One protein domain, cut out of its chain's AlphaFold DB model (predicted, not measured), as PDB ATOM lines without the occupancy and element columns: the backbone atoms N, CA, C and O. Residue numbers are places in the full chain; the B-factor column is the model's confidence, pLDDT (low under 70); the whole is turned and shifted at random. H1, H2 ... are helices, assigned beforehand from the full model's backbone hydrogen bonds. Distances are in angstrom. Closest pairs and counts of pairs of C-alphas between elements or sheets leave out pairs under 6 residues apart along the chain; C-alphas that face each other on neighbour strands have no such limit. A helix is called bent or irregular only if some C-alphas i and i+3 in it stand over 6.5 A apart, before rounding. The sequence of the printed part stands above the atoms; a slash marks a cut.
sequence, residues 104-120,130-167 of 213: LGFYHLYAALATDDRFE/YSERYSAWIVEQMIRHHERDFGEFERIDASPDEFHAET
ATOM      1  N   LEU A 104      47.201  45.226  41.802       83.19
ATOM      2  CA  LEU A 104      47.433  45.342  43.239       83.19
ATOM      3  C   LEU A 104      46.566  46.449  43.864       83.19
ATOM      4  O   LEU A 104      45.915  46.224  44.887       83.19
ATOM      5  N   GLY A 105      46.479  47.616  43.220       81.50
ATOM      6  CA  GLY A 105      45.623  48.719  43.661       81.50
ATOM      7  C   GLY A 105      44.139  48.342  43.721       81.50
ATOM      8  O   GLY A 105      43.471  48.585  44.731       81.50
ATOM      9  N   PHE A 106      43.615  47.686  42.680       84.00
ATOM     10  CA  PHE A 106      42.232  47.200  42.685       84.00
ATOM     11  C   PHE A 106      42.000  46.107  43.726       84.00
ATOM     12  O   PHE A 106      40.957  46.116  44.378       84.00
ATOM     13  N   TYR A 107      42.952  45.193  43.924       86.62
ATOM     14  CA  TYR A 107      42.870  44.201  44.993       86.62
ATOM     15  C   TYR A 107      42.718  44.873  46.363       86.62
ATOM     16  O   TYR A 107      41.796  44.526  47.102       86.62
ATOM     17  N   HIS A 108      43.550  45.874  46.676       84.94
ATOM     18  CA  HIS A 108      43.444  46.629  47.929       84.94
ATOM     19  C   HIS A 108      42.086  47.314  48.084       84.94
ATOM     20  O   HIS A 108      41.481  47.234  49.153       84.94
ATOM     21  N   LEU A 109      41.587  47.948  47.021       85.50
ATOM     22  CA  LEU A 109      40.277  48.591  47.033       85.50
ATOM     23  C   LEU A 109      39.154  47.581  47.310       85.50
ATOM     24  O   LEU A 109      38.323  47.819  48.181       85.50
ATOM     25  N   TYR A 110      39.128  46.454  46.595       83.88
ATOM     26  CA  TYR A 110      38.085  45.441  46.766       83.88
ATOM     27  C   TYR A 110      38.163  44.738  48.120       83.88
ATOM     28  O   TYR A 110      37.120  44.483  48.718       83.88
ATOM     29  N   ALA A 111      39.369  44.469  48.625       86.56
ATOM     30  CA  ALA A 111      39.553  43.943  49.971       86.56
ATOM     31  C   ALA A 111      39.001  44.926  51.014       86.56
ATOM     32  O   ALA A 111      38.178  44.533  51.831       86.56
ATOM     33  N   ALA A 112      39.365  46.212  50.929       86.12
ATOM     34  CA  ALA A 112      38.878  47.237  51.851       86.12
ATOM     35  C   ALA A 112      37.350  47.380  51.808       86.12
ATOM     36  O   ALA A 112      36.717  47.402  52.857       86.12
ATOM     37  N   LEU A 113      36.751  47.421  50.613       84.81
ATOM     38  CA  LEU A 113      35.292  47.472  50.456       84.81
ATOM     39  C   LEU A 113      34.588  46.275  51.103       84.81
ATOM     40  O   LEU A 113      33.472  46.426  51.581       84.81
ATOM     41  N   ALA A 114      35.220  45.103  51.109       82.75
ATOM     42  CA  ALA A 114      34.613  43.887  51.631       82.75
ATOM     43  C   ALA A 114      34.889  43.634  53.124       82.75
ATOM     44  O   ALA A 114      34.235  42.782  53.718       82.75
ATOM     45  N   THR A 115      35.854  44.335  53.731       84.12
ATOM     46  CA  THR A 115      36.227  44.155  55.149       84.12
ATOM     47  C   THR A 115      35.924  45.356  56.038       84.12
ATOM     48  O   THR A 115      36.103  45.270  57.248       84.12
ATOM     49  N   ASP A 116      35.563  46.498  55.461       85.88
ATOM     50  CA  ASP A 116      35.292  47.726  56.204       85.88
ATOM     51  C   ASP A 116      33.792  47.858  56.495       85.88
ATOM     52  O   ASP A 116      32.983  47.975  55.573       85.88
ATOM     53  N   ASP A 117      33.439  47.900  57.785       83.38
ATOM     54  CA  ASP A 117      32.059  47.983  58.289       83.38
ATOM     55  C   ASP A 117      31.250  49.143  57.674       83.38
ATOM     56  O   ASP A 117      30.020  49.114  57.638       83.38
ATOM     57  N   ARG A 118      31.912  50.194  57.164       85.19
ATOM     58  CA  ARG A 118      31.238  51.325  56.500       85.19
ATOM     59  C   ARG A 118      30.555  50.935  55.190       85.19
ATOM     60  O   ARG A 118      29.667  51.667  54.750       85.19
ATOM     61  N   PHE A 119      30.996  49.856  54.550       81.38
ATOM     62  CA  PHE A 119      30.496  49.382  53.259       81.38
ATOM     63  C   PHE A 119      29.780  48.034  53.366       81.38
ATOM     64  O   PHE A 119      29.503  47.424  52.336       81.38
ATOM     65  N   GLU A 120      29.472  47.581  54.583       74.25
ATOM     66  CA  GLU A 120      28.761  46.326  54.813       74.25
ATOM     67  C   GLU A 120      27.400  46.343  54.097       74.25
ATOM     68  O   GLU A 120      26.593  47.267  54.252       74.25
ATOM     69  N   TYR A 130      33.992  37.833  50.876       80.69
ATOM     70  CA  TYR A 130      35.424  37.995  51.132       80.69
ATOM     71  C   TYR A 130      35.702  37.743  52.621       80.69
ATOM     72  O   TYR A 130      35.407  38.565  53.479       80.69
ATOM     73  N   SER A 131      36.241  36.567  52.931       84.25
ATOM     74  CA  SER A 131      36.540  36.126  54.299       84.25
ATOM     75  C   SER A 131      38.041  35.980  54.517       84.25
ATOM     76  O   SER A 131      38.800  35.853  53.557       84.25
ATOM     77  N   GLU A 132      38.473  35.884  55.778       86.31
ATOM     78  CA  GLU A 132      39.866  35.564  56.127       86.31
ATOM     79  C   GLU A 132      40.358  34.303  55.398       86.31
ATOM     80  O   GLU A 132      41.440  34.296  54.816       86.31
ATOM     81  N   ARG A 133      39.530  33.249  55.338       87.62
ATOM     82  CA  ARG A 133      39.884  32.003  54.644       87.62
ATOM     83  C   ARG A 133      40.036  32.193  53.134       87.62
ATOM     84  O   ARG A 133      40.920  31.585  52.536       87.62
ATOM     85  N   TYR A 134      39.183  33.008  52.518       86.62
ATOM     86  CA  TYR A 134      39.292  33.300  51.089       86.62
ATOM     87  C   TYR A 134      40.500  34.197  50.785       86.62
ATOM     88  O   TYR A 134      41.232  33.930  49.835       86.62
ATOM     89  N   SER A 135      40.771  35.194  51.631       90.12
ATOM     90  CA  SER A 135      41.970  36.034  51.543       90.12
ATOM     91  C   SER A 135      43.250  35.196  51.654       90.12
ATOM     92  O   SER A 135      44.113  35.273  50.780       90.12
ATOM     93  N   ALA A 136      43.325  34.296  52.641       91.38
ATOM     94  CA  ALA A 136      44.442  33.364  52.793       91.38
ATOM     95  C   ALA A 136      44.629  32.458  51.563       91.38
ATOM     96  O   ALA A 136      45.759  32.204  51.156       91.38
ATOM     97  N   TRP A 137      43.539  32.006  50.929       90.75
ATOM     98  CA  TRP A 137      43.611  31.232  49.686       90.75
ATOM     99  C   TRP A 137      44.206  32.032  48.516       90.75
ATOM    100  O   TRP A 137      45.006  31.478  47.761       90.75
ATOM    101  N   ILE A 138      43.858  33.318  48.374       90.62
ATOM    102  CA  ILE A 138      44.451  34.200  47.355       90.62
ATOM    103  C   ILE A 138      45.957  34.351  47.597       90.62
ATOM    104  O   ILE A 138      46.743  34.165  46.670       90.62
ATOM    105  N   VAL A 139      46.365  34.630  48.840       92.69
ATOM    106  CA  VAL A 139      47.786  34.754  49.215       92.69
ATOM    107  C   VAL A 139      48.551  33.462  48.911       92.69
ATOM    108  O   VAL A 139      49.622  33.511  48.314       92.69
ATOM    109  N   GLU A 140      47.976  32.305  49.241       94.31
ATOM    110  CA  GLU A 140      48.552  30.993  48.929       94.31
ATOM    111  C   GLU A 140      48.772  30.792  47.418       94.31
ATOM    112  O   GLU A 140      49.793  30.230  47.027       94.31
ATOM    113  N   GLN A 141      47.867  31.266  46.547       92.19
ATOM    114  CA  GLN A 141      48.079  31.162  45.094       92.19
ATOM    115  C   GLN A 141      49.274  32.003  44.634       92.19
ATOM    116  O   GLN A 141      50.067  31.537  43.817       92.19
ATOM    117  N   MET A 142      49.428  33.212  45.183       91.94
ATOM    118  CA  MET A 142      50.555  34.093  44.861       91.94
ATOM    119  C   MET A 142      51.889  33.491  45.322       91.94
ATOM    120  O   MET A 142      52.859  33.518  44.566       91.94
ATOM    121  N   ILE A 143      51.925  32.890  46.518       93.31
ATOM    122  CA  ILE A 143      53.105  32.181  47.045       93.31
ATOM    123  C   ILE A 143      53.464  31.000  46.142       93.31
ATOM    124  O   ILE A 143      54.594  30.918  45.672       93.31
ATOM    125  N   ARG A 144      52.499  30.125  45.828       92.00
ATOM    126  CA  ARG A 144      52.733  28.959  44.957       92.00
ATOM    127  C   ARG A 144      53.248  29.349  43.580       92.00
ATOM    128  O   ARG A 144      54.113  28.669  43.038       92.00
ATOM    129  N   HIS A 145      52.697  30.415  43.004       90.25
ATOM    130  CA  HIS A 145      53.152  30.929  41.720       90.25
ATOM    131  C   HIS A 145      54.599  31.434  41.804       90.25
ATOM    132  O   HIS A 145      55.418  31.061  40.969       90.25
ATOM    133  N   HIS A 146      54.929  32.220  42.833       92.69
ATOM    134  CA  HIS A 146      56.290  32.706  43.046       92.69
ATOM    135  C   HIS A 146      57.282  31.552  43.229       92.69
ATOM    136  O   HIS A 146      58.299  31.494  42.546       92.69
ATOM    137  N   GLU A 147      56.964  30.593  44.097       94.31
ATOM    138  CA  GLU A 147      57.842  29.460  44.391       94.31
ATOM    139  C   GLU A 147      58.046  28.532  43.194       94.31
ATOM    140  O   GLU A 147      59.135  27.977  43.034       94.31
ATOM    141  N   ARG A 148      57.037  28.391  42.323       91.56
ATOM    142  CA  ARG A 148      57.148  27.623  41.076       91.56
ATOM    143  C   ARG A 148      58.265  28.154  40.172       91.56
ATOM    144  O   ARG A 148      59.011  27.346  39.622       91.56
ATOM    145  N   ASP A 149      58.363  29.474  40.017       91.38
ATOM    146  CA  ASP A 149      59.231  30.101  39.008       91.38
ATOM    147  C   ASP A 149      60.526  30.696  39.595       91.38
ATOM    148  O   ASP A 149      61.538  30.772  38.896       91.38
ATOM    149  N   PHE A 150      60.523  31.086  40.876       94.56
ATOM    150  CA  PHE A 150      61.622  31.812  41.531       94.56
ATOM    151  C   PHE A 150      62.137  31.155  42.826       94.56
ATOM    152  O   PHE A 150      63.226  31.504  43.283       94.56
ATOM    153  N   GLY A 151      61.420  30.170  43.381       94.44
ATOM    154  CA  GLY A 151      61.774  29.492  44.635       94.44
ATOM    155  C   GLY A 151      61.294  30.215  45.901       94.44
ATOM    156  O   GLY A 151      60.426  31.082  45.843       94.44
ATOM    157  N   GLU A 152      61.826  29.824  47.064       94.56
ATOM    158  CA  GLU A 152      61.482  30.460  48.347       94.56
ATOM    159  C   GLU A 152      61.901  31.938  48.368       94.56
ATOM    160  O   GLU A 152      62.945  32.308  47.826       94.56
ATOM    161  N   PHE A 153      61.116  32.770  49.055       92.94
ATOM    162  CA  PHE A 153      61.371  34.204  49.167       92.94
ATOM    163  C   PHE A 153      61.394  34.684  50.616       92.94
ATOM    164  O   PHE A 153      60.681  34.183  51.488       92.94
ATOM    165  N   GLU A 154      62.208  35.708  50.862       92.06
ATOM    166  CA  GLU A 154      62.187  36.460  52.112       92.06
ATOM    167  C   GLU A 154      61.140  37.574  52.027       92.06
ATOM    168  O   GLU A 154      60.934  38.186  50.975       92.06
ATOM    169  N   ARG A 155      60.454  37.844  53.142       90.81
ATOM    170  CA  ARG A 155      59.483  38.940  53.191       90.81
ATOM    171  C   ARG A 155      60.200  40.276  53.022       90.81
ATOM    172  O   ARG A 155      61.231  40.516  53.641       90.81
ATOM    173  N   ILE A 156      59.613  41.142  52.204       91.19
ATOM    174  CA  ILE A 156      60.061  42.519  52.031       91.19
ATOM    175  C   ILE A 156      59.418  43.353  53.144       91.19
ATOM    176  O   ILE A 156      58.196  43.467  53.195       91.19
ATOM    177  N   ASP A 157      60.240  43.919  54.031       90.44
ATOM    178  CA  ASP A 157      59.786  44.728  55.177       90.44
ATOM    179  C   ASP A 157      59.528  46.211  54.824       90.44
ATOM    180  O   ASP A 157      59.164  47.002  55.693       90.44
ATOM    181  N   ALA A 158      59.707  46.597  53.557       89.62
ATOM    182  CA  ALA A 158      59.440  47.945  53.063       89.62
ATOM    183  C   ALA A 158      57.932  48.205  52.904       89.62
ATOM    184  O   ALA A 158      57.178  47.353  52.427       89.62
ATOM    185  N   SER A 159      57.489  49.415  53.249       87.31
ATOM    186  CA  SER A 159      56.181  49.923  52.827       87.31
ATOM    187  C   SER A 159      56.114  50.072  51.297       87.31
ATOM    188  O   SER A 159      57.158  50.164  50.646       87.31
ATOM    189  N   PRO A 160      54.910  50.142  50.693       82.38
ATOM    190  CA  PRO A 160      54.783  50.381  49.254       82.38
ATOM    191  C   PRO A 160      55.564  51.617  48.779       82.38
ATOM    192  O   PRO A 160      56.298  51.539  47.796       82.38
ATOM    193  N   ASP A 161      55.488  52.731  49.518       82.56
ATOM    194  CA  ASP A 161      56.204  53.969  49.184       82.56
ATOM    195  C   ASP A 161      57.733  53.781  49.196       82.56
ATOM    196  O   ASP A 161      58.431  54.266  48.302       82.56
ATOM    197  N   GLU A 162      58.260  53.050  50.184       89.81
ATOM    198  CA  GLU A 162      59.688  52.718  50.273       89.81
ATOM    199  C   GLU A 162      60.122  51.806  49.113       89.81
ATOM    200  O   GLU A 162      61.118  52.091  48.448       89.81
ATOM    201  N   PHE A 163      59.335  50.772  48.796       87.00
ATOM    202  CA  PHE A 163      59.611  49.850  47.690       87.00
ATOM    203  C   PHE A 163      59.656  50.564  46.326       87.00
ATOM    204  O   PHE A 163      60.558  50.329  45.513       87.00
ATOM    205  N   HIS A 164      58.717  51.478  46.062       81.62
ATOM    206  CA  HIS A 164      58.695  52.243  44.812       81.62
ATOM    207  C   HIS A 164      59.855  53.247  44.713       81.62
ATOM    208  O   HIS A 164      60.428  53.417  43.631       81.62
ATOM    209  N   ALA A 165      60.243  53.876  45.828       85.25
ATOM    210  CA  ALA A 165      61.381  54.793  45.874       85.25
ATOM    211  C   ALA A 165      62.716  54.087  45.569       85.25
ATOM    212  O   ALA A 165      63.548  54.633  44.843       85.25
ATOM    213  N   GLU A 166      62.911  52.866  46.074       84.12
ATOM    214  CA  GLU A 166      64.122  52.065  45.838       84.12
ATOM    215  C   GLU A 166      64.221  51.536  44.402       84.12
ATOM    216  O   GLU A 166      65.306  51.499  43.816       84.12
ATOM    217  N   THR A 167      63.091  51.148  43.808       78.12
ATOM    218  CA  THR A 167      63.036  50.539  42.468       78.12
ATOM    219  C   THR A 167      62.990  51.557  41.325       78.12
ATOM    220  O   THR A 167      62.928  51.171  40.151       78.12
TER     221      THR A 167
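AT A GLANCE: This is residues 104 to 120 and 130 to 167 of the 213 residues of the protein "PadR family transcriptional regulator" of Halorubrum terrestre (UniProt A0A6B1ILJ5). This is an open frame of helices with a hollow between them: the long helix H2 makes one side, H1 lies across a gap from the first part of H2, and the link of residues 151 to 159 swings away from the far end of H2 to reach the small helix H3. The three helices lie roughly along one direction, with H1 running backward relative to H2 and H3. The printed part has 55 residues with three named helices, in the order H1, H2, H3 along the chain; it has no named strand, and the class is all helix. It is loose, with a radius of gyration of the C-alphas of 14.1 A, and the C-alphas span 38 by 28 by 16 A along their three main axes.

IN THESE COORDINATES: Begin at the first printed residue, Leu 104, whose C-alpha is at (47.433, 45.342, 43.239). Here H1, residues 104 to 115, starts; it ends at C-alpha 115 at (36.227, 44.155, 55.149), 16.4 A away, with x falling and z rising between the two ends. Residues 117 to 119 are helix too, but too short a run to bear a name. The print stops at Glu 120 and resumes at Tyr 130. Next find C-alpha 132 at (39.866, 35.564, 56.127), where H2, residues 132 to 150, begins. It is the longest helix, with 19 residues, and runs 26.5 A to C-alpha 150 at (61.622, 31.812, 41.531); here x rises and z falls. After it, read the y column: it stands at 29.492 for C-alpha 151 and at 49.923 for C-alpha 159. H3, residues 160 to 166, follows; it is 10.1 A from first to last C-alpha and ends at C-alpha 166 at (64.122, 52.065, 45.838).

HOW THE PARTS SIT: Start again at H1 and look toward H2: the two are apart, but only just, their closest C-alphas being 8.4 A from each other. Between them lies the link across the cut, 16 residues in the chain, of which residues 121 to 129 are not printed. Go on from Phe 150 at the end of H2 and you come through 9 residues, a short link, to Pro 160 at the start of H3. H2 and H3 are apart, though they follow each other in the chain. H1 and H3 are apart as well. Look also for the stretches that stand free, with no C-alpha 8 or more residues away along the chain within 10 A: residues 104 to 109 of H1, residues 136 to 142 and 145 to 150 of H2, and residues 159 to 165, of which 160 to 165 belong to H3. In the backbone N and O atoms of H1, H2 and H3, every O i to N i+4 pair is within hydrogen-bond range. No helix is bent or irregular.

THE WHOLE: The two C-alphas farthest apart are those of Arg 118 and Gly 151, 39.4 A from each other. From the first printed C-alpha, Leu 104, to the last, Thr 167, the distance is 16.5 A. Look for the cut after Glu 120: the C-alphas of Glu 120 and Tyr 130 are 11.3 A apart across it. Of the links that are printed whole, H2 to H3 is short and none is long. In the B-factor column you will find a mean pLDDT of 87.6 for the printed part, and no printed residue is under 70. By helix the model's mean pLDDT is 84 in H1, 91 in H2 and 85 in H3.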